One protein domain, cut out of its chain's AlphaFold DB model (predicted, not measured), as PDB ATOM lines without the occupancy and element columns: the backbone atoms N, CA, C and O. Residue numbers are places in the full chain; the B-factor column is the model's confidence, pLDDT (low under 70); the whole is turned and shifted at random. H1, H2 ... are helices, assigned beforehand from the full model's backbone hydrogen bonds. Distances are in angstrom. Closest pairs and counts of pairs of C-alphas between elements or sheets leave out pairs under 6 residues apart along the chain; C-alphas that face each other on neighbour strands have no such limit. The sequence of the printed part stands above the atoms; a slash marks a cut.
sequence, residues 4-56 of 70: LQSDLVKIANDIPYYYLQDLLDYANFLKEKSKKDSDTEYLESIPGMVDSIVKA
ATOM      1  N   LEU A   4      10.573  16.506  24.813       84.75
ATOM      2  CA  LEU A   4      10.788  17.886  25.269       84.75
ATOM      3  C   LEU A   4      11.248  17.976  26.732       84.75
ATOM      4  O   LEU A   4      12.199  18.682  27.048       84.75
ATOM      5  N   GLN A   5      10.602  17.239  27.634       85.12
ATOM      6  CA  GLN A   5      10.948  17.210  29.052       85.12
ATOM      7  C   GLN A   5      12.318  16.562  29.272       85.12
ATOM      8  O   GLN A   5      13.080  17.014  30.121       85.12
ATOM      9  N   SER A   6      12.648  15.532  28.489       89.75
ATOM     10  CA  SER A   6      13.973  14.916  28.540       89.75
ATOM     11  C   SER A   6      15.075  15.871  28.089       89.75
ATOM     12  O   SER A   6      16.158  15.846  28.670       89.75
ATOM     13  N   ASP A   7      14.829  16.675  27.059       90.88
ATOM     14  CA  ASP A   7      15.832  17.596  26.525       90.88
ATOM     15  C   ASP A   7      16.022  18.814  27.436       90.88
ATOM     16  O   ASP A   7      17.157  19.226  27.669       90.88
ATOM     17  N   LEU A   8      14.949  19.309  28.064       86.62
ATOM     18  CA  LEU A   8      15.036  20.353  29.093       86.62
ATOM     19  C   LEU A   8      15.889  19.926  30.293       86.62
ATOM     20  O   LEU A   8      16.688  20.720  30.779       86.62
ATOM     21  N   VAL A   9      15.758  18.676  30.752       88.44
ATOM     22  CA  VAL A   9      16.575  18.152  31.862       88.44
ATOM     23  C   VAL A   9      18.054  18.087  31.481       88.44
ATOM     24  O   VAL A   9      18.901  18.446  32.293       88.44
ATOM     25  N   LYS A  10      18.378  17.664  30.252       91.19
ATOM     26  CA  LYS A  10      19.771  17.643  29.775       91.19
ATOM     27  C   LYS A  10      20.364  19.050  29.749       91.19
ATOM     28  O   LYS A  10      21.412  19.262  30.338       91.19
ATOM     29  N   ILE A  11      19.651  20.005  29.150       89.88
ATOM     30  CA  ILE A  11      20.096  21.403  29.076       89.88
ATOM     31  C   ILE A  11      20.278  21.984  30.482       89.88
ATOM     32  O   ILE A  11      21.295  22.612  30.752       89.88
ATOM     33  N   ALA A  12      19.335  21.739  31.396       86.94
ATOM     34  CA  ALA A  12      19.437  22.216  32.773       86.94
ATOM     35  C   ALA A  12      20.667  21.655  33.508       86.94
ATOM     36  O   ALA A  12      21.263  22.370  34.306       86.94
ATOM     37  N   ASN A  13      21.072  20.414  33.224       88.31
ATOM     38  CA  ASN A  13      22.263  19.808  33.829       88.31
ATOM     39  C   ASN A  13      23.583  20.389  33.300       88.31
ATOM     40  O   ASN A  13      24.586  20.342  34.010       88.31
ATOM     41  N   ASP A  14      23.584  20.939  32.085       93.00
ATOM     42  CA  ASP A  14      24.768  21.539  31.459       93.00
ATOM     43  C   ASP A  14      24.925  23.033  31.805       93.00
ATOM     44  O   ASP A  14      25.964  23.643  31.537       93.00
ATOM     45  N   ILE A  15      23.901  23.642  32.411       89.00
ATOM     46  CA  ILE A  15      23.908  25.049  32.810       89.00
ATOM     47  C   ILE A  15      24.662  25.218  34.139       89.00
ATOM     48  O   ILE A  15      24.375  24.519  35.114       89.00
ATOM     49  N   PRO A  16      25.601  26.181  34.234       92.00
ATOM     50  CA  PRO A  16      26.279  26.482  35.488       92.00
ATOM     51  C   PRO A  16      25.301  26.810  36.623       92.00
ATOM     52  O   PRO A  16      24.341  27.554  36.427       92.00
ATOM     53  N   TYR A  17      25.595  26.321  37.832       86.56
ATOM     54  CA  TYR A  17      24.704  26.409  38.998       86.56
ATOM     55  C   TYR A  17      24.127  27.813  39.253       86.56
ATOM     56  O   TYR A  17      22.959  27.951  39.604       86.56
ATOM     57  N   TYR A  18      24.924  28.862  39.045       88.50
ATOM     58  CA  TYR A  18      24.511  30.242  39.302       88.50
ATOM     59  C   TYR A  18      23.430  30.767  38.341       88.50
ATOM     60  O   TYR A  18      22.770  31.741  38.680       88.50
ATOM     61  N   TYR A  19      23.199  30.112  37.200       90.50
ATOM     62  CA  TYR A  19      22.089  30.411  36.286       90.50
ATOM     63  C   TYR A  19      20.836  29.558  36.545       90.50
ATOM     64  O   TYR A  19      19.778  29.827  35.978       90.50
ATOM     65  N   LEU A  20      20.917  28.521  37.389       88.00
ATOM     66  CA  LEU A  20      19.762  27.658  37.671       88.00
ATOM     67  C   LEU A  20      18.649  28.413  38.401       88.00
ATOM     68  O   LEU A  20      17.475  28.102  38.205       88.00
ATOM     69  N   GLN A  21      19.015  29.416  39.205       88.81
ATOM     70  CA  GLN A  21      18.055  30.287  39.876       88.81
ATOM     71  C   GLN A  21      17.232  31.088  38.859       88.81
ATOM     72  O   GLN A  21      16.007  31.042  38.910       88.81
ATOM     73  N   ASP A  22      17.881  31.716  37.875       90.69
ATOM     74  CA  ASP A  22      17.195  32.464  36.812       90.69
ATOM     75  C   ASP A  22      16.244  31.562  36.010       90.69
ATOM     76  O   ASP A  22      15.132  31.952  35.646       90.69
ATOM     77  N   LEU A  23      16.668  30.321  35.756       90.56
ATOM     78  CA  LEU A  23      15.881  29.337  35.017       90.56
ATOM     79  C   LEU A  23      14.651  28.884  35.816       90.56
ATOM     80  O   LEU A  23      13.560  28.757  35.254       90.56
ATOM     81  N   LEU A  24      14.807  28.693  37.129       88.75
ATOM     82  CA  LEU A  24      13.705  28.402  38.043       88.75
ATOM     83  C   LEU A  24      12.716  29.571  38.116       88.75
ATOM     84  O   LEU A  24      11.503  29.355  38.033       88.75
ATOM     85  N   ASP A  25      13.215  30.799  38.228       88.88
ATOM     86  CA  ASP A  25      12.386  32.002  38.303       88.88
ATOM     87  C   ASP A  25      11.597  32.211  37.009       88.88
ATOM     88  O   ASP A  25      10.387  32.460  37.047       88.88
ATOM     89  N   TYR A  26      12.229  31.995  35.854       89.94
ATOM     90  CA  TYR A  26      11.547  32.053  34.565       89.94
ATOM     91  C   TYR A  26      10.500  30.941  34.401       89.94
ATOM     92  O   TYR A  26       9.387  31.197  33.939       89.94
ATOM     93  N   ALA A  27      10.804  29.712  34.828       90.25
ATOM     94  CA  ALA A  27       9.842  28.611  34.794       90.25
ATOM     95  C   ALA A  27       8.613  28.894  35.678       90.25
ATOM     96  O   ALA A  27       7.477  28.638  35.268       90.25
ATOM     97  N   ASN A  28       8.822  29.470  36.866       87.94
ATOM     98  CA  ASN A  28       7.740  29.913  37.747       87.94
ATOM     99  C   ASN A  28       6.922  31.042  37.116       87.94
ATOM    100  O   ASN A  28       5.692  30.992  37.145       87.94
ATOM    101  N   PHE A  29       7.581  32.018  36.487       87.12
ATOM    102  CA  PHE A  29       6.905  33.075  35.741       87.12
ATOM    103  C   PHE A  29       6.006  32.507  34.637       87.12
ATOM    104  O   PHE A  29       4.834  32.871  34.566       87.12
ATOM    105  N   LEU A  30       6.509  31.579  33.816       87.31
ATOM    106  CA  LEU A  30       5.721  30.948  32.752       87.31
ATOM    107  C   LEU A  30       4.525  30.167  33.303       87.31
ATOM    108  O   LEU A  30       3.441  30.221  32.725       87.31
ATOM    109  N   LYS A  31       4.703  29.472  34.431       86.06
ATOM    110  CA  LYS A  31       3.630  28.739  35.115       86.06
ATOM    111  C   LYS A  31       2.539  29.661  35.652       86.06
ATOM    112  O   LYS A  31       1.370  29.297  35.623       86.06
ATOM    113  N   GLU A  32       2.897  30.821  36.185       80.75
ATOM    114  CA  GLU A  32       1.903  31.797  36.638       80.75
ATOM    115  C   GLU A  32       1.265  32.530  35.455       80.75
ATOM    116  O   GLU A  32       0.056  32.751  35.458       80.75
ATOM    117  N   LYS A  33       2.037  32.833  34.404       77.94
ATOM    118  CA  LYS A  33       1.516  33.400  33.156       77.94
ATOM    119  C   LYS A  33       0.513  32.464  32.479       77.94
ATOM    120  O   LYS A  33      -0.479  32.950  31.963       77.94
ATOM    121  N   SER A  34       0.724  31.148  32.514       80.31
ATOM    122  CA  SER A  34      -0.202  30.180  31.906       80.31
ATOM    123  C   SER A  34      -1.510  29.981  32.674       80.31
ATOM    124  O   SER A  34      -2.436  29.381  32.138       80.31
ATOM    125  N   LYS A  35      -1.586  30.442  33.929       78.06
ATOM    126  CA  LYS A  35      -2.808  30.413  34.749       78.06
ATOM    127  C   LYS A  35      -3.613  31.705  34.678       78.06
ATOM    128  O   LYS A  35      -4.762  31.716  35.108       78.06
ATOM    129  N   LYS A  36      -2.981  32.798  34.258       68.81
ATOM    130  CA  LYS A  36      -3.655  34.070  34.020       68.81
ATOM    131  C   LYS A  36      -4.253  34.023  32.621       68.81
ATOM    132  O   LYS A  36      -3.656  33.410  31.737       68.81
ATOM    133  N   ASP A  37      -5.402  34.671  32.449       62.62
ATOM    134  CA  ASP A  37      -5.952  34.957  31.125       62.62
ATOM    135  C   ASP A  37      -4.819  35.505  30.254       62.62
ATOM    136  O   ASP A  37      -3.988  36.297  30.729       62.62
ATOM    137  N   SER A  38      -4.724  35.035  29.012       73.00
ATOM    138  CA  SER A  38      -3.720  35.562  28.092       73.00
ATOM    139  C   SER A  38      -3.830  37.088  28.058       73.00
ATOM    140  O   SER A  38      -4.918  37.639  28.214       73.00
ATOM    141  N   ASP A  39      -2.716  37.797  27.848       72.12
ATOM    142  CA  ASP A  39      -2.744  39.266  27.763       72.12
ATOM    143  C   ASP A  39      -3.827  39.735  26.754       72.12
ATOM    144  O   ASP A  39      -4.453  40.774  26.939       72.12
ATOM    145  N   THR A  40      -4.114  38.909  25.740       74.62
ATOM    146  CA  THR A  40      -5.244  39.034  24.811       74.62
ATOM    147  C   THR A  40      -6.612  38.876  25.480       74.62
ATOM    148  O   THR A  40      -7.417  39.791  25.380       74.62
ATOM    149  N   GLU A  41      -6.877  37.775  26.186       75.31
ATOM    150  CA  GLU A  41      -8.145  37.538  26.903       75.31
ATOM    151  C   GLU A  41      -8.410  38.614  27.970       75.31
ATOM    152  O   GLU A  41      -9.536  39.094  28.108       75.31
ATOM    153  N   TYR A  42      -7.369  39.070  28.674       79.31
ATOM    154  CA  TYR A  42      -7.473  40.200  29.595       79.31
ATOM    155  C   TYR A  42      -7.908  41.480  28.870       79.31
ATOM    156  O   TYR A  42      -8.851  42.142  29.304       79.31
ATOM    157  N   LEU A  43      -7.259  41.833  27.755       81.38
ATOM    158  CA  LEU A  43      -7.618  43.028  26.987       81.38
ATOM    159  C   LEU A  43      -9.011  42.912  26.353       81.38
ATOM    160  O   LEU A  43      -9.733  43.905  26.311       81.38
ATOM    161  N   GLU A  44      -9.413  41.721  25.910       81.69
ATOM    162  CA  GLU A  44     -10.762  41.433  25.403       81.69
ATOM    163  C   GLU A  44     -11.833  41.540  26.492       81.69
ATOM    164  O   GLU A  44     -12.953  41.972  26.215       81.69
ATOM    165  N   SER A  45     -11.492  41.210  27.742       84.31
ATOM    166  CA  SER A  45     -12.417  41.318  28.874       84.31
ATOM    167  C   SER A  45     -12.782  42.765  29.231       84.31
ATOM    168  O   SER A  45     -13.812  42.996  29.867       84.31
ATOM    169  N   ILE A  46     -11.966  43.748  28.826       88.12
ATOM    170  CA  ILE A  46     -12.208  45.166  29.107       88.12
ATOM    171  C   ILE A  46     -13.145  45.739  28.028       88.12
ATOM    172  O   ILE A  46     -12.742  45.856  26.865       88.12
ATOM    173  N   PRO A  47     -14.374  46.169  28.380       91.44
ATOM    174  CA  PRO A  47     -15.332  46.674  27.399       91.44
ATOM    175  C   PRO A  47     -14.773  47.845  26.583       91.44
ATOM    176  O   PRO A  47     -14.344  48.856  27.138       91.44
ATOM    177  N   GLY A  48     -14.781  47.710  25.255       89.62
ATOM    178  CA  GLY A  48     -14.313  48.741  24.321       89.62
ATOM    179  C   GLY A  48     -12.791  48.869  24.189       89.62
ATOM    180  O   GLY A  48     -12.327  49.699  23.408       89.62
ATOM    181  N   MET A  49     -11.994  48.059  24.898       90.38
ATOM    182  CA  MET A  49     -10.529  48.102  24.800       90.38
ATOM    183  C   MET A  49     -10.039  47.659  23.419       90.38
ATOM    184  O   MET A  49      -9.228  48.352  22.809       90.38
ATOM    185  N   VAL A  50     -10.570  46.553  22.889       89.12
ATOM    186  CA  VAL A  50     -10.222  46.068  21.541       89.12
ATOM    187  C   VAL A  50     -10.558  47.121  20.482       89.12
ATOM    188  O   VAL A  50      -9.712  47.452  19.651       89.12
ATOM    189  N   ASP A  51     -11.751  47.716  20.557       91.38
ATOM    190  CA  ASP A  51     -12.175  48.773  19.632       91.38
ATOM    191  C   ASP A  51     -11.290  50.019  19.738       91.38
ATOM    192  O   ASP A  51     -10.922  50.606  18.719       91.38
ATOM    193  N   SER A  52     -10.901  50.402  20.959       89.12
ATOM    194  CA  SER A  52      -9.982  51.515  21.218       89.12
ATOM    195  C   SER A  52      -8.606  51.273  20.593       89.12
ATOM    196  O   SER A  52      -8.085  52.147  19.900       89.12
ATOM    197  N   ILE A  53      -8.048  50.066  20.745       87.44
ATOM    198  CA  ILE A  53      -6.764  49.676  20.141       87.44
ATOM    199  C   ILE A  53      -6.855  49.716  18.611       87.44
ATOM    200  O   ILE A  53      -5.994  50.303  17.951       87.44
ATOM    201  N   VAL A  54      -7.910  49.136  18.031       89.50
ATOM    202  CA  VAL A  54      -8.122  49.133  16.574       89.50
ATOM    203  C   VAL A  54      -8.290  50.554  16.044       89.50
ATOM    204  O   VAL A  54      -7.752  50.875  14.981       89.50
ATOM    205  N   LYS A  55      -9.007  51.416  16.767       90.38
ATOM    206  CA  LYS A  55      -9.176  52.821  16.404       90.38
ATOM    207  C   LYS A  55      -7.840  53.566  16.452       90.38
ATOM    208  O   LYS A  55      -7.440  54.114  15.429       90.38
ATOM    209  N   ALA A  56      -7.123  53.503  17.574       84.75
ATOM    210  CA  ALA A  56      -5.831  54.164  17.757       84.75
ATOM    211  C   ALA A  56      -4.780  53.693  16.738       84.75
ATOM    212  O   ALA A  56      -4.001  54.495  16.237       84.75
TER     213      ALA A  56
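This is residues 4 to 56 of the 70 residues of an uncharacterized protein of Bacteriodetes bacterium (UniProt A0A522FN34). An open, stretched-out chain of four helices: H1 and long H2 make a V at one end, H3 follows beyond H2, and H4 turns off at the far end. The 53 printed residues, with helices H1 to H4 in order and no named strand, are all helix in class and extended, with a radius of gyration of the C-alphas of 17.7 A and spans of 48 by 21 by 16 A.

H1, residues 4 to 14, and H2, residues 17 to 33, are close but not clearly touching, the closest C-alphas, of Ala 12 and Leu 20, being 7.3 A apart. They run opposite ways at a shallow tilt of 29 degrees. H3, residues 39 to 45, is apart from H2. H3 and H4, residues 49 to 56, only just touch, only at the corner, with 3 pairs of C-alphas within 8 A; the closest are those of Glu 44 and Val 50, 6.1 A. Their lines are about perpendicular, at 75 degrees. Every O i to N i+4 pair is within hydrogen-bond range in H1, H3 and H4, and 11 of 13 in H2.

H1 begins at C-alpha 4 (10.788, 17.886, 25.269) and is 15.7 A long; H2 is 24.9 A, H3 10.0 A, and H4 10.4 A, ending at C-alpha 56 (-5.831, 54.164, 17.757).

The C-alphas farthest apart, of Asn 13 and Lys 55, are 48.8 A apart. The printed part has no cut, and its three links are tight. Residues 36 to 37 have pLDDT under 70.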